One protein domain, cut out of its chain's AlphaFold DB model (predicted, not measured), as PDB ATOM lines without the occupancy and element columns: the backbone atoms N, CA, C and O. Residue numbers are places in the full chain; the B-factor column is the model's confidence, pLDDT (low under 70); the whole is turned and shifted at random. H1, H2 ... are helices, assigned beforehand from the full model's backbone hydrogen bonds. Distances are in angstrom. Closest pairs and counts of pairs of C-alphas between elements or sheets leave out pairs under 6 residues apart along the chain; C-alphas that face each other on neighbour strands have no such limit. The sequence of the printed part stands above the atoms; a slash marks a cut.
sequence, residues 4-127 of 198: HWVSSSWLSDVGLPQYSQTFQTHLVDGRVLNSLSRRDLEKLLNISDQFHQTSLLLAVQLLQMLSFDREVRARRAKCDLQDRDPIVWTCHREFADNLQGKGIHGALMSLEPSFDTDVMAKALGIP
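This is residues 4 to 127 of the 198 residues of the protein "SAM domain-containing protein" of Cynoglossus semilaevis (UniProt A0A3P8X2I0). One long helix, H5, runs through the middle of a cluster of short helices: H8 crosses it on one side, H3 and H4 lie on the other, and the H1-H2 hairpin lies on a third. H6 turns off near the end of H5, and H9 sits at the edge. The 124 printed residues hold nine named helices, H1 to H9 in order, and no named strand; the class is all helix, with mostly crossed packing. The whole is compact, with a radius of gyration of the C-alphas of 13.9 A and spans of 36 by 35 by 24 A.

The hub is H5, residues 50 to 65. H8, residues 106 to 111, touches it about perpendicular at 89 degrees, closest at C-alphas 55 and 108, 5.8 A. H4, residues 38 to 43, touches H5 residues 53 to 57 alone at a steep tilt of 51 degrees, closest at C-alphas 38 and 53, 6.4 A. H3, residues 30 to 35, only just touches H5, with 3 pairs of C-alphas within 8 A. H1, residues 4 to 14, also only just touches H5, with 3 such pairs; it forms a hairpin with H2, residues 17 to 25, closest at C-alphas 7 and 20, 4.5 A. H7, residues 91 to 94, touches H1 at C-alphas 91 and 13, 5.4 A. H6, residues 70 to 79, is close to H5 but not clearly touching; H9, residues 117 to 123, touches no helix. Each O i to N i+4 pair is within hydrogen-bond range in H3, H4, H5, H6, H8 and H9, against 4 of 7 in H1 and 3 of 5 in H2; H7 is too short for one.

H1 begins at C-alpha 4, (-11.156, -21.672, 4.179), and H9 ends at C-alpha 123, (8.906, -3.885, 11.890). H5 is 22.4 A long, H1 15.0 A and H6 14.4 A.

C-alphas 31 and 127, the farthest apart, are 40.7 A apart. The printed part has no cut; the links H6 to H7 and H7 to H8 are long. Confidence is under 70 at residues 69, 78 to 84 and 92 to 96.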
ATOM      1  N   HIS A   4     -12.164 -20.884   3.478       96.06
ATOM      2  CA  HIS A   4     -11.156 -21.672   4.179       96.06
ATOM      3  C   HIS A   4      -9.747 -21.299   3.712       96.06
ATOM      4  O   HIS A   4      -8.859 -21.067   4.536       96.06
ATOM      5  N   TRP A   5      -9.531 -21.196   2.399       94.12
ATOM      6  CA  TRP A   5      -8.259 -20.759   1.830       94.12
ATOM      7  C   TRP A   5      -7.928 -19.320   2.233       94.12
ATOM      8  O   TRP A   5      -6.789 -19.034   2.607       94.12
ATOM      9  N   VAL A   6      -8.925 -18.426   2.230       95.69
ATOM     10  CA  VAL A   6      -8.748 -17.042   2.693       95.69
ATOM     11  C   VAL A   6      -8.288 -17.005   4.154       95.69
ATOM     12  O   VAL A   6      -7.296 -16.344   4.464       95.69
ATOM     13  N   SER A   7      -8.947 -17.749   5.048       96.62
ATOM     14  CA  SER A   7      -8.598 -17.744   6.471       96.62
ATOM     15  C   SER A   7      -7.287 -18.465   6.791       96.62
ATOM     16  O   SER A   7      -6.576 -18.034   7.690       96.62
ATOM     17  N   SER A   8      -6.954 -19.556   6.093       92.38
ATOM     18  CA  SER A   8      -5.819 -20.426   6.457       92.38
ATOM     19  C   SER A   8      -4.526 -20.115   5.707       92.38
ATOM     20  O   SER A   8      -3.446 -20.326   6.247       92.38
ATOM     21  N   SER A   9      -4.622 -19.635   4.465       92.00
ATOM     22  CA  SER A   9      -3.473 -19.480   3.567       92.00
ATOM     23  C   SER A   9      -3.257 -18.022   3.184       92.00
ATOM     24  O   SER A   9      -2.193 -17.466   3.441       92.00
ATOM     25  N   TRP A  10      -4.283 -17.356   2.646       93.88
ATOM     26  CA  TRP A  10      -4.147 -15.983   2.151       93.88
ATOM     27  C   TRP A  10      -3.728 -14.987   3.232       93.88
ATOM     28  O   TRP A  10      -2.840 -14.170   3.013       93.88
ATOM     29  N   LEU A  11      -4.333 -15.060   4.419       95.56
ATOM     30  CA  LEU A  11      -3.941 -14.186   5.526       95.56
ATOM     31  C   LEU A  11      -2.495 -14.422   5.974       95.56
ATOM     32  O   LEU A  11      -1.817 -13.467   6.342       95.56
ATOM     33  N   SER A  12      -2.000 -15.660   5.898       92.38
ATOM     34  CA  SER A  12      -0.590 -15.958   6.168       92.38
ATOM     35  C   SER A  12       0.320 -15.360   5.090       92.38
ATOM     36  O   SER A  12       1.319 -14.721   5.420       92.38
ATOM     37  N   ASP A  13      -0.076 -15.449   3.815       90.94
ATOM     38  CA  ASP A  13       0.637 -14.810   2.701       90.94
ATOM     39  C   ASP A  13       0.728 -13.285   2.855       90.94
ATOM     40  O   ASP A  13       1.735 -12.685   2.480       90.94
ATOM     41  N   VAL A  14      -0.316 -12.651   3.395       94.06
ATOM     42  CA  VAL A  14      -0.362 -11.204   3.674       94.06
ATOM     43  C   VAL A  14       0.436 -10.837   4.934       94.06
ATOM     44  O   VAL A  14       0.830  -9.682   5.098       94.06
ATOM     45  N   GLY A  15       0.708 -11.805   5.814       94.12
ATOM     46  CA  GLY A  15       1.393 -11.592   7.090       94.12
ATOM     47  C   GLY A  15       0.460 -11.188   8.232       94.12
ATOM     48  O   GLY A  15       0.904 -10.525   9.168       94.12
ATOM     49  N   LEU A  16      -0.824 -11.552   8.153       96.50
ATOM     50  CA  LEU A  16      -1.848 -11.280   9.169       96.50
ATOM     51  C   LEU A  16      -2.626 -12.538   9.629       96.50
ATOM     52  O   LEU A  16      -3.862 -12.510   9.695       96.50
ATOM     53  N   PRO A  17      -1.953 -13.654   9.974       95.12
ATOM     54  CA  PRO A  17      -2.627 -14.884  10.403       95.12
ATOM     55  C   PRO A  17      -3.433 -14.722  11.708       95.12
ATOM     56  O   PRO A  17      -4.332 -15.507  11.987       95.12
ATOM     57  N   GLN A  18      -3.187 -13.678  12.506       96.12
ATOM     58  CA  GLN A  18      -3.972 -13.407  13.715       96.12
ATOM     59  C   GLN A  18      -5.457 -13.119  13.435       96.12
ATOM     60  O   GLN A  18      -6.280 -13.233  14.340       96.12
ATOM     61  N   TYR A  19      -5.822 -12.761  12.197       98.06
ATOM     62  CA  TYR A  19      -7.213 -12.504  11.808       98.06
ATOM     63  C   TYR A  19      -7.936 -13.732  11.241       98.06
ATOM     64  O   TYR A  19      -9.123 -13.642  10.920       98.06
ATOM     65  N   SER A  20      -7.263 -14.888  11.160       97.69
ATOM     66  CA  SER A  20      -7.804 -16.120  10.571       97.69
ATOM     67  C   SER A  20      -9.142 -16.535  11.170       97.69
ATOM     68  O   SER A  20     -10.095 -16.759  10.425       97.69
ATOM     69  N   GLN A  21      -9.248 -16.558  12.502       97.69
ATOM     70  CA  GLN A  21     -10.479 -16.956  13.188       97.69
ATOM     71  C   GLN A  21     -11.651 -16.030  12.840       97.69
ATOM     72  O   GLN A  21     -12.763 -16.497  12.588       97.69
ATOM     73  N   THR A  22     -11.414 -14.716  12.794       97.81
ATOM     74  CA  THR A  22     -12.462 -13.736  12.489       97.81
ATOM     75  C   THR A  22     -12.928 -13.852  11.043       97.81
ATOM     76  O   THR A  22     -14.135 -13.857  10.800       97.81
ATOM     77  N   PHE A  23     -12.006 -14.004  10.088       98.38
ATOM     78  CA  PHE A  23     -12.344 -14.194   8.672       98.38
ATOM     79  C   PHE A  23     -13.095 -15.506   8.439       98.38
ATOM     80  O   PHE A  23     -14.067 -15.525   7.685       98.38
ATOM     81  N   GLN A  24     -12.691 -16.582   9.122       97.88
ATOM     82  CA  GLN A  24     -13.381 -17.867   9.064       97.88
ATOM     83  C   GLN A  24     -14.803 -17.763   9.629       97.88
ATOM     84  O   GLN A  24     -15.750 -18.204   8.985       97.88
ATOM     85  N   THR A  25     -14.964 -17.133  10.797       97.69
ATOM     86  CA  THR A  25     -16.271 -16.956  11.460       97.69
ATOM     87  C   THR A  25     -17.246 -16.154  10.595       97.69
ATOM     88  O   THR A  25     -18.428 -16.477  10.537       97.69
ATOM     89  N   HIS A  26     -16.749 -15.143   9.880       97.62
ATOM     90  CA  HIS A  26     -17.553 -14.306   8.984       97.62
ATOM     91  C   HIS A  26     -17.630 -14.840   7.543       97.62
ATOM     92  O   HIS A  26     -18.150 -14.146   6.671       97.62
ATOM     93  N   LEU A  27     -17.127 -16.056   7.283       97.56
ATOM     94  CA  LEU A  27     -17.147 -16.720   5.972       97.56
ATOM     95  C   LEU A  27     -16.595 -15.845   4.834       97.56
ATOM     96  O   LEU A  27     -17.129 -15.834   3.723       97.56
ATOM     97  N   VAL A  28     -15.520 -15.102   5.105       97.94
ATOM     98  CA  VAL A  28     -14.923 -14.175   4.137       97.94
ATOM     99  C   VAL A  28     -14.297 -14.966   2.988       97.94
ATOM    100  O   VAL A  28     -13.213 -15.520   3.126       97.94
ATOM    101  N   ASP A  29     -14.984 -15.022   1.846       96.06
ATOM    102  CA  ASP A  29     -14.499 -15.633   0.606       96.06
ATOM    103  C   ASP A  29     -13.905 -14.583  -0.358       96.06
ATOM    104  O   ASP A  29     -13.888 -13.381  -0.081       96.06
ATOM    105  N   GLY A  30     -13.429 -15.019  -1.529       93.50
ATOM    106  CA  GLY A  30     -12.874 -14.107  -2.534       93.50
ATOM    107  C   GLY A  30     -13.849 -13.031  -3.036       93.50
ATOM    108  O   GLY A  30     -13.407 -11.951  -3.423       93.50
ATOM    109  N   ARG A  31     -15.167 -13.275  -3.018       94.44
ATOM    110  CA  ARG A  31     -16.163 -12.266  -3.418       94.44
ATOM    111  C   ARG A  31     -16.328 -11.218  -2.327       94.44
ATOM    112  O   ARG A  31     -16.343 -10.036  -2.649       94.44
ATOM    113  N   VAL A  32     -16.387 -11.647  -1.063       96.50
ATOM    114  CA  VAL A  32     -16.428 -10.735   0.089       96.50
ATOM    115  C   VAL A  32     -15.180  -9.859   0.097       96.50
ATOM    116  O   VAL A  32     -15.317  -8.638   0.153       96.50
ATOM    117  N   LEU A  33     -13.989 -10.457  -0.066       95.88
ATOM    118  CA  LEU A  33     -12.722  -9.725  -0.182       95.88
ATOM    119  C   LEU A  33     -12.797  -8.607  -1.230       95.88
ATOM    120  O   LEU A  33     -12.392  -7.486  -0.945       95.88
ATOM    121  N   ASN A  34     -13.360  -8.885  -2.410       94.12
ATOM    122  CA  ASN A  34     -13.477  -7.909  -3.497       94.12
ATOM    123  C   ASN A  34     -14.343  -6.684  -3.151       94.12
ATOM    124  O   ASN A  34     -14.205  -5.637  -3.778       94.12
ATOM    125  N   SER A  35     -15.255  -6.829  -2.191       94.81
ATOM    126  CA  SER A  35     -16.169  -5.776  -1.741       94.81
ATOM    127  C   SER A  35     -15.782  -5.141  -0.405       94.81
ATOM    128  O   SER A  35     -16.459  -4.209   0.023       94.81
ATOM    129  N   LEU A  36     -14.728  -5.629   0.264       95.38
ATOM    130  CA  LEU A  36     -14.346  -5.142   1.588       95.38
ATOM    131  C   LEU A  36     -13.955  -3.666   1.542       95.38
ATOM    132  O   LEU A  36     -13.020  -3.266   0.849       95.38
ATOM    133  N   SER A  37     -14.632  -2.862   2.355       96.75
ATOM    134  CA  SER A  37     -14.235  -1.489   2.634       96.75
ATOM    135  C   SER A  37     -13.444  -1.390   3.940       96.75
ATOM    136  O   SER A  37     -13.500  -2.263   4.809       96.75
ATOM    137  N   ARG A  38     -12.753  -0.261   4.141       97.69
ATOM    138  CA  ARG A  38     -12.096   0.049   5.422       97.69
ATOM    139  C   ARG A  38     -13.077   0.002   6.602       97.69
ATOM    140  O   ARG A  38     -12.722  -0.468   7.678       97.69
ATOM    141  N   ARG A  39     -14.317   0.453   6.386       97.81
ATOM    142  CA  ARG A  39     -15.378   0.415   7.398       97.81
ATOM    143  C   ARG A  39     -15.756  -1.020   7.761       97.81
ATOM    144  O   ARG A  39     -16.004  -1.279   8.932       97.81
ATOM    145  N   ASP A  40     -15.782  -1.935   6.796       97.81
ATOM    146  CA  ASP A  40     -16.098  -3.346   7.048       97.81
ATOM    147  C   ASP A  40     -14.992  -4.022   7.861       97.81
ATOM    148  O   ASP A  40     -15.281  -4.734   8.823       97.81
ATOM    149  N   LEU A  41     -13.725  -3.727   7.542       98.12
ATOM    150  CA  LEU A  41     -12.582  -4.194   8.332       98.12
ATOM    151  C   LEU A  41     -12.698  -3.749   9.797       98.12
ATOM    152  O   LEU A  41     -12.502  -4.556  10.701       98.12
ATOM    153  N   GLU A  42     -13.066  -2.491  10.037       97.62
ATOM    154  CA  GLU A  42     -13.197  -1.947  11.389       97.62
ATOM    155  C   GLU A  42     -14.439  -2.473  12.122       97.62
ATOM    156  O   GLU A  42     -14.339  -2.914  13.263       97.62
ATOM    157  N   LYS A  43     -15.620  -2.406  11.498       96.88
ATOM    158  CA  LYS A  43     -16.903  -2.640  12.180       96.88
ATOM    159  C   LYS A  43     -17.344  -4.097  12.181       96.88
ATOM    160  O   LYS A  43     -17.995  -4.506  13.135       96.88
ATOM    161  N   LEU A  44     -17.038  -4.853  11.126       95.88
ATOM    162  CA  LEU A  44     -17.461  -6.251  10.996       95.88
ATOM    163  C   LEU A  44     -16.350  -7.198  11.447       95.88
ATOM    164  O   LEU A  44     -16.603  -8.138  12.188       95.88
ATOM    165  N   LEU A  45     -15.112  -6.927  11.030       97.50
ATOM    166  CA  LEU A  45     -13.971  -7.800  11.325       97.50
ATOM    167  C   LEU A  45     -13.152  -7.344  12.540       97.50
ATOM    168  O   LEU A  45     -12.203  -8.020  12.928       97.50
ATOM    169  N   ASN A  46     -13.531  -6.227  13.168       97.31
ATOM    170  CA  ASN A  46     -12.911  -5.698  14.384       97.31
ATOM    171  C   ASN A  46     -11.393  -5.443  14.249       97.31
ATOM    172  O   ASN A  46     -10.626  -5.590  15.202       97.31
ATOM    173  N   ILE A  47     -10.951  -5.062  13.048       98.06
ATOM    174  CA  ILE A  47      -9.570  -4.694  12.732       98.06
ATOM    175  C   ILE A  47      -9.462  -3.175  12.813       98.06
ATOM    176  O   ILE A  47      -9.778  -2.469  11.858       98.06
ATOM    177  N   SER A  48      -9.028  -2.662  13.963       97.06
ATOM    178  CA  SER A  48      -8.879  -1.221  14.211       97.06
ATOM    179  C   SER A  48      -7.509  -0.658  13.821       97.06
ATOM    180  O   SER A  48      -7.378   0.551  13.635       97.06
ATOM    181  N   ASP A  49      -6.492  -1.513  13.678       97.25
ATOM    182  CA  ASP A  49      -5.150  -1.096  13.270       97.25
ATOM    183  C   ASP A  49      -5.174  -0.577  11.821       97.25
ATOM    184  O   ASP A  49      -5.441  -1.319  10.873       97.25
ATOM    185  N   GLN A  50      -4.897   0.719  11.650       96.19
ATOM    186  CA  GLN A  50      -4.950   1.384  10.348       96.19
ATOM    187  C   GLN A  50      -3.921   0.832   9.356       96.19
ATOM    188  O   GLN A  50      -4.201   0.801   8.155       96.19
ATOM    189  N   PHE A  51      -2.761   0.382   9.843       96.00
ATOM    190  CA  PHE A  51      -1.718  -0.214   9.017       96.00
ATOM    191  C   PHE A  51      -2.165  -1.582   8.505       96.00
ATOM    192  O   PHE A  51      -2.075  -1.851   7.308       96.00
ATOM    193  N   HIS A  52      -2.750  -2.413   9.373       97.62
ATOM    194  CA  HIS A  52      -3.317  -3.699   8.956       97.62
ATOM    195  C   HIS A  52      -4.487  -3.528   7.983       97.62
ATOM    196  O   HIS A  52      -4.596  -4.279   7.016       97.62
ATOM    197  N   GLN A  53      -5.333  -2.513   8.184       98.12
ATOM    198  CA  GLN A  53      -6.394  -2.184   7.230       98.12
ATOM    199  C   GLN A  53      -5.823  -1.826   5.850       98.12
ATOM    200  O   GLN A  53      -6.286  -2.355   4.842       98.12
ATOM    201  N   THR A  54      -4.816  -0.948   5.787       97.25
ATOM    202  CA  THR A  54      -4.162  -0.575   4.522       97.25
ATOM    203  C   THR A  54      -3.503  -1.785   3.863       97.25
ATOM    204  O   THR A  54      -3.713  -2.018   2.676       97.25
ATOM    205  N   SER A  55      -2.790  -2.603   4.639       97.25
ATOM    206  CA  SER A  55      -2.185  -3.852   4.175       97.25
ATOM    207  C   SER A  55      -3.210  -4.782   3.511       97.25
ATOM    208  O   SER A  55      -3.031  -5.172   2.357       97.25
ATOM    209  N   LEU A  56      -4.331  -5.074   4.180       98.00
ATOM    210  CA  LEU A  56      -5.381  -5.937   3.629       98.00
ATOM    211  C   LEU A  56      -5.985  -5.368   2.342       98.00
ATOM    212  O   LEU A  56      -6.185  -6.108   1.381       98.00
ATOM    213  N   LEU A  57      -6.256  -4.062   2.299       97.50
ATOM    214  CA  LEU A  57      -6.843  -3.423   1.119       97.50
ATOM    215  C   LEU A  57      -5.886  -3.433  -0.082       97.50
ATOM    216  O   LEU A  57      -6.327  -3.679  -1.201       97.50
ATOM    217  N   LEU A  58      -4.583  -3.242   0.136       96.31
ATOM    218  CA  LEU A  58      -3.579  -3.338  -0.929       96.31
ATOM    219  C   LEU A  58      -3.380  -4.778  -1.409       96.31
ATOM    220  O   LEU A  58      -3.227  -5.011  -2.609       96.31
ATOM    221  N   ALA A  59      -3.454  -5.760  -0.506       95.25
ATOM    222  CA  ALA A  59      -3.466  -7.165  -0.890       95.25
ATOM    223  C   ALA A  59      -4.688  -7.488  -1.766       95.25
ATOM    224  O   ALA A  59      -4.542  -8.134  -2.802       95.25
ATOM    225  N   VAL A  60      -5.883  -6.994  -1.413       95.19
ATOM    226  CA  VAL A  60      -7.094  -7.126  -2.246       95.19
ATOM    227  C   VAL A  60      -6.927  -6.417  -3.593       95.19
ATOM    228  O   VAL A  60      -7.290  -6.982  -4.624       95.19
ATOM    229  N   GLN A  61      -6.326  -5.227  -3.622       93.19
ATOM    230  CA  GLN A  61      -6.033  -4.515  -4.866       93.19
ATOM    231  C   GLN A  61      -5.108  -5.330  -5.782       93.19
ATOM    232  O   GLN A  61      -5.352  -5.407  -6.988       93.19
ATOM    233  N   LEU A  62      -4.087  -5.997  -5.235       91.38
ATOM    234  CA  LEU A  62      -3.249  -6.918  -6.007       91.38
ATOM    235  C   LEU A  62      -4.078  -8.055  -6.613       91.38
ATOM    236  O   LEU A  62      -3.923  -8.363  -7.797       91.38
ATOM    237  N   LEU A  63      -4.961  -8.672  -5.819       90.88
ATOM    238  CA  LEU A  63      -5.858  -9.721  -6.308       90.88
ATOM    239  C   LEU A  63      -6.704  -9.201  -7.479       90.88
ATOM    240  O   LEU A  63      -6.781  -9.855  -8.516       90.88
ATOM    241  N   GLN A  64      -7.277  -8.002  -7.366       89.69
ATOM    242  CA  GLN A  64      -8.058  -7.370  -8.436       89.69
ATOM    243  C   GLN A  64      -7.227  -7.137  -9.705       89.69
ATOM    244  O   GLN A  64      -7.667  -7.488 -10.801       89.69
ATOM    245  N   MET A  65      -6.005  -6.613  -9.565       86.94
ATOM    246  CA  MET A  65      -5.085  -6.378 -10.685       86.94
ATOM    247  C   MET A  65      -4.701  -7.669 -11.422       86.94
ATOM    248  O   MET A  65      -4.393  -7.629 -12.612       86.94
ATOM    249  N   LEU A  66      -4.716  -8.807 -10.727       83.75
ATOM    250  CA  LEU A  66      -4.255 -10.103 -11.224       83.75
ATOM    251  C   LEU A  66      -5.390 -11.124 -11.384       83.75
ATOM    252  O   LEU A  66      -5.155 -12.329 -11.344       83.75
ATOM    253  N   SER A  67      -6.635 -10.679 -11.578       81.62
ATOM    254  CA  SER A  67      -7.773 -11.590 -11.805       81.62
ATOM    255  C   SER A  67      -7.895 -12.686 -10.722       81.62
ATOM    256  O   SER A  67      -8.170 -13.858 -10.995       81.62
ATOM    257  N   PHE A  68      -7.676 -12.265  -9.477       70.00
ATOM    258  CA  PHE A  68      -7.851 -12.944  -8.195       70.00
ATOM    259  C   PHE A  68      -6.934 -14.118  -7.870       70.00
ATOM    260  O   PHE A  68      -6.397 -14.138  -6.775       70.00
ATOM    261  N   ASP A  69      -6.770 -15.123  -8.724       68.81
ATOM    262  CA  ASP A  69      -6.241 -16.392  -8.196       68.81
ATOM    263  C   ASP A  69      -5.253 -17.093  -9.126       68.81
ATOM    264  O   ASP A  69      -4.122 -17.403  -8.743       68.81
ATOM    265  N   ARG A  70      -5.637 -17.289 -10.389       72.19
ATOM    266  CA  ARG A  70      -4.800 -18.030 -11.340       72.19
ATOM    267  C   ARG A  70      -3.501 -17.293 -11.658       72.19
ATOM    268  O   ARG A  70      -2.440 -17.909 -11.661       72.19
ATOM    269  N   GLU A  71      -3.581 -15.989 -11.904       75.12
ATOM    270  CA  GLU A  71      -2.418 -15.205 -12.327       75.12
ATOM    271  C   GLU A  71      -1.484 -14.889 -11.156       75.12
ATOM    272  O   GLU A  71      -0.270 -14.955 -11.314       75.12
ATOM    273  N   VAL A  72      -2.027 -14.624  -9.959       75.94
ATOM    274  CA  VAL A  72      -1.219 -14.401  -8.747       75.94
ATOM    275  C   VAL A  72      -0.362 -15.628  -8.455       75.94
ATOM    276  O   VAL A  72       0.851 -15.509  -8.289       75.94
ATOM    277  N   ARG A  73      -0.969 -16.822  -8.436       76.31
ATOM    278  CA  ARG A  73      -0.247 -18.074  -8.179       76.31
ATOM    279  C   ARG A  73       0.755 -18.402  -9.280       76.31
ATOM    280  O   ARG A  73       1.873 -18.793  -8.965       76.31
ATOM    281  N   ALA A  74       0.391 -18.200 -10.548       75.62
ATOM    282  CA  ALA A  74       1.305 -18.413 -11.669       75.62
ATOM    283  C   ALA A  74       2.514 -17.462 -11.622       75.62
ATOM    284  O   ALA A  74       3.648 -17.903 -11.815       75.62
ATOM    285  N   ARG A  75       2.295 -16.174 -11.318       76.81
ATOM    286  CA  ARG A  75       3.375 -15.191 -11.149       76.81
ATOM    287  C   ARG A  75       4.252 -15.524  -9.952       76.81
ATOM    288  O   ARG A  75       5.467 -15.538 -10.118       76.81
ATOM    289  N   ARG A  76       3.667 -15.874  -8.798       79.94
ATOM    290  CA  ARG A  76       4.418 -16.330  -7.615       79.94
ATOM    291  C   ARG A  76       5.307 -17.525  -7.951       79.94
ATOM    292  O   ARG A  76       6.514 -17.401  -7.820       79.94
ATOM    293  N   ALA A  77       4.748 -18.592  -8.526       75.50
ATOM    294  CA  ALA A  77       5.505 -19.786  -8.916       75.50
ATOM    295  C   ALA A  77       6.655 -19.493  -9.900       75.50
ATOM    296  O   ALA A  77       7.677 -20.172  -9.888       75.50
ATOM    297  N   LYS A  78       6.518 -18.470 -10.754       69.44
ATOM    298  CA  LYS A  78       7.583 -18.033 -11.669       69.44
ATOM    299  C   LYS A  78       8.682 -17.222 -10.969       69.44
ATOM    300  O   LYS A  78       9.816 -17.207 -11.444       69.44
ATOM    301  N   CYS A  79       8.351 -16.557  -9.866       68.69
ATOM    302  CA  CYS A  79       9.283 -15.775  -9.051       68.69
ATOM    303  C   CYS A  79      10.036 -16.627  -8.028       68.69
ATOM    304  O   CYS A  79      11.013 -16.157  -7.460       68.69
ATOM    305  N   ASP A  80       9.650 -17.892  -7.851       63.09
ATOM    306  CA  ASP A  80      10.318 -18.834  -6.950       63.09
ATOM    307  C   ASP A  80      11.816 -19.036  -7.249       63.09
ATOM    308  O   ASP A  80      12.548 -19.508  -6.383       63.09
ATOM    309  N   LEU A  81      12.266 -18.666  -8.454       56.97
ATOM    310  CA  LEU A  81      13.630 -18.869  -8.948       56.97
ATOM    311  C   LEU A  81      14.399 -17.563  -9.220       56.97
ATOM    312  O   LEU A  81      15.603 -17.622  -9.468       56.97
ATOM    313  N   GLN A  82      13.727 -16.404  -9.245       60.34
ATOM    314  CA  GLN A  82      14.323 -15.102  -9.573       60.34
ATOM    315  C   GLN A  82      13.542 -13.962  -8.899       60.34
ATOM    316  O   GLN A  82      12.341 -13.828  -9.139       60.34
ATOM    317  N   ASP A  83      14.242 -13.094  -8.161       65.44
ATOM    318  CA  ASP A  83      13.722 -11.914  -7.438       65.44
ATOM    319  C   ASP A  83      13.250 -10.788  -8.378       65.44
ATOM    320  O   ASP A  83      13.771  -9.673  -8.388       65.44
ATOM    321  N   ARG A  84      12.305 -11.088  -9.271       68.38
ATOM    322  CA  ARG A  84      11.936 -10.208 -10.392       68.38
ATOM    323  C   ARG A  84      10.561  -9.565 -10.287       68.38
ATOM    324  O   ARG A  84      10.207  -8.798 -11.180       68.38
ATOM    325  N   ASP A  85       9.797  -9.827  -9.230       78.00
ATOM    326  CA  ASP A  85       8.451  -9.257  -9.099       78.00
ATOM    327  C   ASP A  85       8.040  -8.988  -7.644       78.00
ATOM    328  O   ASP A  85       7.190  -9.696  -7.094       78.00
ATOM    329  N   PRO A  86       8.591  -7.927  -7.021       82.44
ATOM    330  CA  PRO A  86       8.338  -7.648  -5.616       82.44
ATOM    331  C   PRO A  86       6.883  -7.442  -5.231       82.44
ATOM    332  O   PRO A  86       6.532  -7.585  -4.072       82.44
ATOM    333  N   ILE A  87       5.997  -7.159  -6.186       85.69
ATOM    334  CA  ILE A  87       4.580  -6.939  -5.899       85.69
ATOM    335  C   ILE A  87       3.847  -8.224  -5.479       85.69
ATOM    336  O   ILE A  87       2.881  -8.142  -4.725       85.69
ATOM    337  N   VAL A  88       4.281  -9.405  -5.937       85.38
ATOM    338  CA  VAL A  88       3.608 -10.684  -5.630       85.38
ATOM    339  C   VAL A  88       4.210 -11.414  -4.431       85.38
ATOM    340  O   VAL A  88       3.707 -12.481  -4.057       85.38
ATOM    341  N   TRP A  89       5.252 -10.842  -3.829       86.38
ATOM    342  CA  TRP A  89       5.953 -11.398  -2.681       86.38
ATOM    343  C   TRP A  89       5.030 -11.546  -1.473       86.38
ATOM    344  O   TRP A  89       4.250 -10.652  -1.133       86.38
ATOM    345  N   THR A  90       5.077 -12.725  -0.858       84.25
ATOM    346  CA  THR A  90       4.318 -13.047   0.351       84.25
ATOM    347  C   THR A  90       5.164 -12.748   1.577       84.25
ATOM    348  O   THR A  90       6.388 -12.844   1.524       84.25
ATOM    349  N   CYS A  91       4.520 -12.450   2.706       81.81
ATOM    350  CA  CYS A  91       5.199 -12.233   3.985       81.81
ATOM    351  C   CYS A  91       6.154 -13.390   4.335       81.81
ATOM    352  O   CYS A  91       7.214 -13.161   4.907       81.81
ATOM    353  N   HIS A  92       5.788 -14.624   3.975       69.25
ATOM    354  CA  HIS A  92       6.549 -15.833   4.292       69.25
ATOM    355  C   HIS A  92       7.785 -16.051   3.407       69.25
ATOM    356  O   HIS A  92       8.690 -16.776   3.806       69.25
ATOM    357  N   ARG A  93       7.825 -15.482   2.191       64.06
ATOM    358  CA  ARG A  93       8.909 -15.763   1.236       64.06
ATOM    359  C   ARG A  93      10.221 -15.069   1.587       64.06
ATOM    360  O   ARG A  93      11.260 -15.527   1.126       64.06
ATOM    361  N   GLU A  94      10.185 -13.982   2.356       56.06
ATOM    362  CA  GLU A  94      11.300 -13.023   2.329       56.06
ATOM    363  C   GLU A  94      11.682 -12.412   3.660       56.06
ATOM    364  O   GLU A  94      12.725 -11.770   3.773       56.06
ATOM    365  N   PHE A  95      10.853 -12.601   4.680       58.56
ATOM    366  CA  PHE A  95      11.043 -11.900   5.927       58.56
ATOM    367  C   PHE A  95      11.044 -12.864   7.097       58.56
ATOM    368  O   PHE A  95      10.183 -13.733   7.214       58.56
ATOM    369  N   ALA A  96      12.051 -12.678   7.951       60.72
ATOM    370  CA  ALA A  96      12.211 -13.365   9.222       60.72
ATOM    371  C   ALA A  96      10.882 -13.444   9.989       60.72
ATOM    372  O   ALA A  96      10.054 -12.538   9.875       60.72
ATOM    373  N   ASP A  97      10.733 -14.461  10.845       71.25
ATOM    374  CA  ASP A  97       9.568 -14.680  11.724       71.25
ATOM    375  C   ASP A  97       9.059 -13.395  12.412       71.25
ATOM    376  O   ASP A  97       7.871 -13.241  12.683       71.25
ATOM    377  N   ASN A  98       9.953 -12.425  12.614       80.19
ATOM    378  CA  ASN A  98       9.697 -11.090  13.147       80.19
ATOM    379  C   ASN A  98       8.643 -10.257  12.385       80.19
ATOM    380  O   ASN A  98       8.066  -9.345  12.982       80.19
ATOM    381  N   LEU A  99       8.382 -10.527  11.099       84.06
ATOM    382  CA  LEU A  99       7.348  -9.814  10.335       84.06
ATOM    383  C   LEU A  99       5.967 -10.477  10.387       84.06
ATOM    384  O   LEU A  99       4.986  -9.874   9.938       84.06
ATOM    385  N   GLN A 100       5.854 -11.668  10.981       88.19
ATOM    386  CA  GLN A 100       4.554 -12.294  11.188       88.19
ATOM    387  C   GLN A 100       3.661 -11.402  12.054       88.19
ATOM    388  O   GLN A 100       4.063 -10.845  13.077       88.19
ATOM    389  N   GLY A 101       2.424 -11.233  11.599       92.44
ATOM    390  CA  GLY A 101       1.444 -10.371  12.240       92.44
ATOM    391  C   GLY A 101       1.660  -8.873  12.033       92.44
ATOM    392  O   GLY A 101       0.920  -8.099  12.632       92.44
ATOM    393  N   LYS A 102       2.624  -8.451  11.199       93.31
ATOM    394  CA  LYS A 102       2.827  -7.037  10.830       93.31
ATOM    395  C   LYS A 102       2.080  -6.633   9.563       93.31
ATOM    396  O   LYS A 102       1.929  -5.445   9.315       93.31
ATOM    397  N   GLY A 103       1.636  -7.587   8.745       94.06
ATOM    398  CA  GLY A 103       0.975  -7.303   7.468       94.06
ATOM    399  C   GLY A 103       1.898  -6.747   6.383       94.06
ATOM    400  O   GLY A 103       1.430  -6.053   5.481       94.06
ATOM    401  N   ILE A 104       3.198  -7.020   6.452       93.19
ATOM    402  CA  ILE A 104       4.152  -6.589   5.429       93.19
ATOM    403  C   ILE A 104       4.241  -7.655   4.339       93.19
ATOM    404  O   ILE A 104       4.528  -8.817   4.608       93.19
ATOM    405  N   HIS A 105       3.977  -7.247   3.102       91.75
ATOM    406  CA  HIS A 105       4.007  -8.096   1.914       91.75
ATOM    407  C   HIS A 105       4.312  -7.243   0.672       91.75
ATOM    408  O   HIS A 105       4.322  -6.010   0.723       91.75
ATOM    409  N   GLY A 106       4.522  -7.896  -0.468       90.38
ATOM    410  CA  GLY A 106       4.987  -7.273  -1.701       90.38
ATOM    411  C   GLY A 106       4.117  -6.140  -2.254       90.38
ATOM    412  O   GLY A 106       4.627  -5.102  -2.686       90.38
ATOM    413  N   ALA A 107       2.790  -6.301  -2.207       91.56
ATOM    414  CA  ALA A 107       1.859  -5.266  -2.654       91.56
ATOM    415  C   ALA A 107       1.922  -4.018  -1.769       91.56
ATOM    416  O   ALA A 107       1.996  -2.921  -2.314       91.56
ATOM    417  N   LEU A 108       1.997  -4.163  -0.442       93.12
ATOM    418  CA  LEU A 108       2.248  -3.036   0.460       93.12
ATOM    419  C   LEU A 108       3.546  -2.307   0.084       93.12
ATOM    420  O   LEU A 108       3.531  -1.099  -0.132       93.12
ATOM    421  N   MET A 109       4.650  -3.043  -0.074       89.50
ATOM    422  CA  MET A 109       5.958  -2.463  -0.407       89.50
ATOM    423  C   MET A 109       5.978  -1.745  -1.763       89.50
ATOM    424  O   MET A 109       6.739  -0.796  -1.954       89.50
ATOM    425  N   SER A 110       5.173  -2.216  -2.716       88.50
ATOM    426  CA  SER A 110       5.162  -1.721  -4.095       88.50
ATOM    427  C   SER A 110       4.131  -0.623  -4.347       88.50
ATOM    428  O   SER A 110       4.326   0.180  -5.260       88.50
ATOM    429  N   LEU A 111       3.025  -0.612  -3.601       89.38
ATOM    430  CA  LEU A 111       1.869   0.244  -3.870       89.38
ATOM    431  C   LEU A 111       1.674   1.348  -2.826       89.38
ATOM    432  O   LEU A 111       1.074   2.359  -3.179       89.38
ATOM    433  N   GLU A 112       2.181   1.196  -1.595       92.25
ATOM    434  CA  GLU A 112       2.033   2.204  -0.536       92.25
ATOM    435  C   GLU A 112       3.198   3.209  -0.549       92.25
ATOM    436  O   GLU A 112       4.321   2.853  -0.176       92.25
ATOM    437  N   PRO A 113       2.983   4.483  -0.933       87.62
ATOM    438  CA  PRO A 113       4.074   5.450  -1.065       87.62
ATOM    439  C   PRO A 113       4.711   5.834   0.273       87.62
ATOM    440  O   PRO A 113       5.901   6.129   0.323       87.62
ATOM    441  N   SER A 114       3.928   5.821   1.356       88.69
ATOM    442  CA  SER A 114       4.396   6.115   2.715       88.69
ATOM    443  C   SER A 114       5.058   4.929   3.411       88.69
ATOM    444  O   SER A 114       5.533   5.080   4.533       88.69
ATOM    445  N   PHE A 115       5.086   3.745   2.792       91.31
ATOM    446  CA  PHE A 115       5.860   2.630   3.323       91.31
ATOM    447  C   PHE A 115       7.331   2.838   2.956       91.31
ATOM    448  O   PHE A 115       7.697   2.724   1.787       91.31
ATOM    449  N   ASP A 116       8.173   3.160   3.935       90.69
ATOM    450  CA  ASP A 116       9.594   3.467   3.751       90.69
ATOM    451  C   ASP A 116      10.512   2.519   4.546       90.69
ATOM    452  O   ASP A 116      10.079   1.542   5.165       90.69
ATOM    453  N   THR A 117      11.820   2.779   4.474       91.94
ATOM    454  CA  THR A 117      12.838   1.983   5.165       91.94
ATOM    455  C   THR A 117      12.708   2.062   6.682       91.94
ATOM    456  O   THR A 117      12.966   1.061   7.347       91.94
ATOM    457  N   ASP A 118      12.263   3.190   7.235       92.38
ATOM    458  CA  ASP A 118      12.103   3.352   8.680       92.38
ATOM    459  C   ASP A 118      10.951   2.489   9.204       92.38
ATOM    460  O   ASP A 118      11.086   1.813  10.232       92.38
ATOM    461  N   VAL A 119       9.834   2.438   8.468       92.88
ATOM    462  CA  VAL A 119       8.703   1.550   8.774       92.88
ATOM    463  C   VAL A 119       9.139   0.083   8.733       92.88
ATOM    464  O   VAL A 119       8.849  -0.668   9.671       92.88
ATOM    465  N   MET A 120       9.877  -0.325   7.697       92.25
ATOM    466  CA  MET A 120      10.402  -1.689   7.580       92.25
ATOM    467  C   MET A 120      11.399  -2.019   8.704       92.25
ATOM    468  O   MET A 120      11.284  -3.061   9.350       92.25
ATOM    469  N   ALA A 121      12.344  -1.124   8.998       92.38
ATOM    470  CA  ALA A 121      13.335  -1.307  10.056       92.38
ATOM    471  C   ALA A 121      12.675  -1.466  11.430       92.38
ATOM    472  O   ALA A 121      13.039  -2.360  12.198       92.38
ATOM    473  N   LYS A 122      11.656  -0.648  11.720       91.81
ATOM    474  CA  LYS A 122      10.855  -0.757  12.943       91.81
ATOM    475  C   LYS A 122      10.141  -2.105  13.029       91.81
ATOM    476  O   LYS A 122      10.116  -2.702  14.103       91.81
ATOM    477  N   ALA A 123       9.580  -2.592  11.924       90.31
ATOM    478  CA  ALA A 123       8.906  -3.885  11.890       90.31
ATOM    479  C   ALA A 123       9.875  -5.058  12.112       90.31
ATOM    480  O   ALA A 123       9.541  -5.990  12.839       90.31
ATOM    481  N   LEU A 124      11.095  -4.962  11.573       90.12
ATOM    482  CA  LEU A 124      12.185  -5.921  11.785       90.12
ATOM    483  C   LEU A 124      12.834  -5.822  13.178       90.12
ATOM    484  O   LEU A 124      13.695  -6.637  13.509       90.12
ATOM    485  N   GLY A 125      12.453  -4.833  13.992       90.44
ATOM    486  CA  GLY A 125      13.032  -4.606  15.316       90.44
ATOM    487  C   GLY A 125      14.448  -4.025  15.283       90.44
ATOM    488  O   GLY A 125      15.186  -4.173  16.255       90.44
ATOM    489  N   ILE A 126      14.848  -3.368  14.188       91.81
ATOM    490  CA  ILE A 126      16.162  -2.733  14.043       91.81
ATOM    491  C   ILE A 126      16.155  -1.388  14.791       91.81
ATOM    492  O   ILE A 126      15.426  -0.473  14.402       91.81
ATOM    493  N   PRO A 127      16.984  -1.210  15.838       93.12
ATOM    494  CA  PRO A 127      17.055   0.056  16.563       93.12
ATOM    495  C   PRO A 127      17.567   1.207  15.683       93.12
ATOM    496  O   PRO A 127      18.430   1.012  14.824       93.12
TER     497      PRO A 127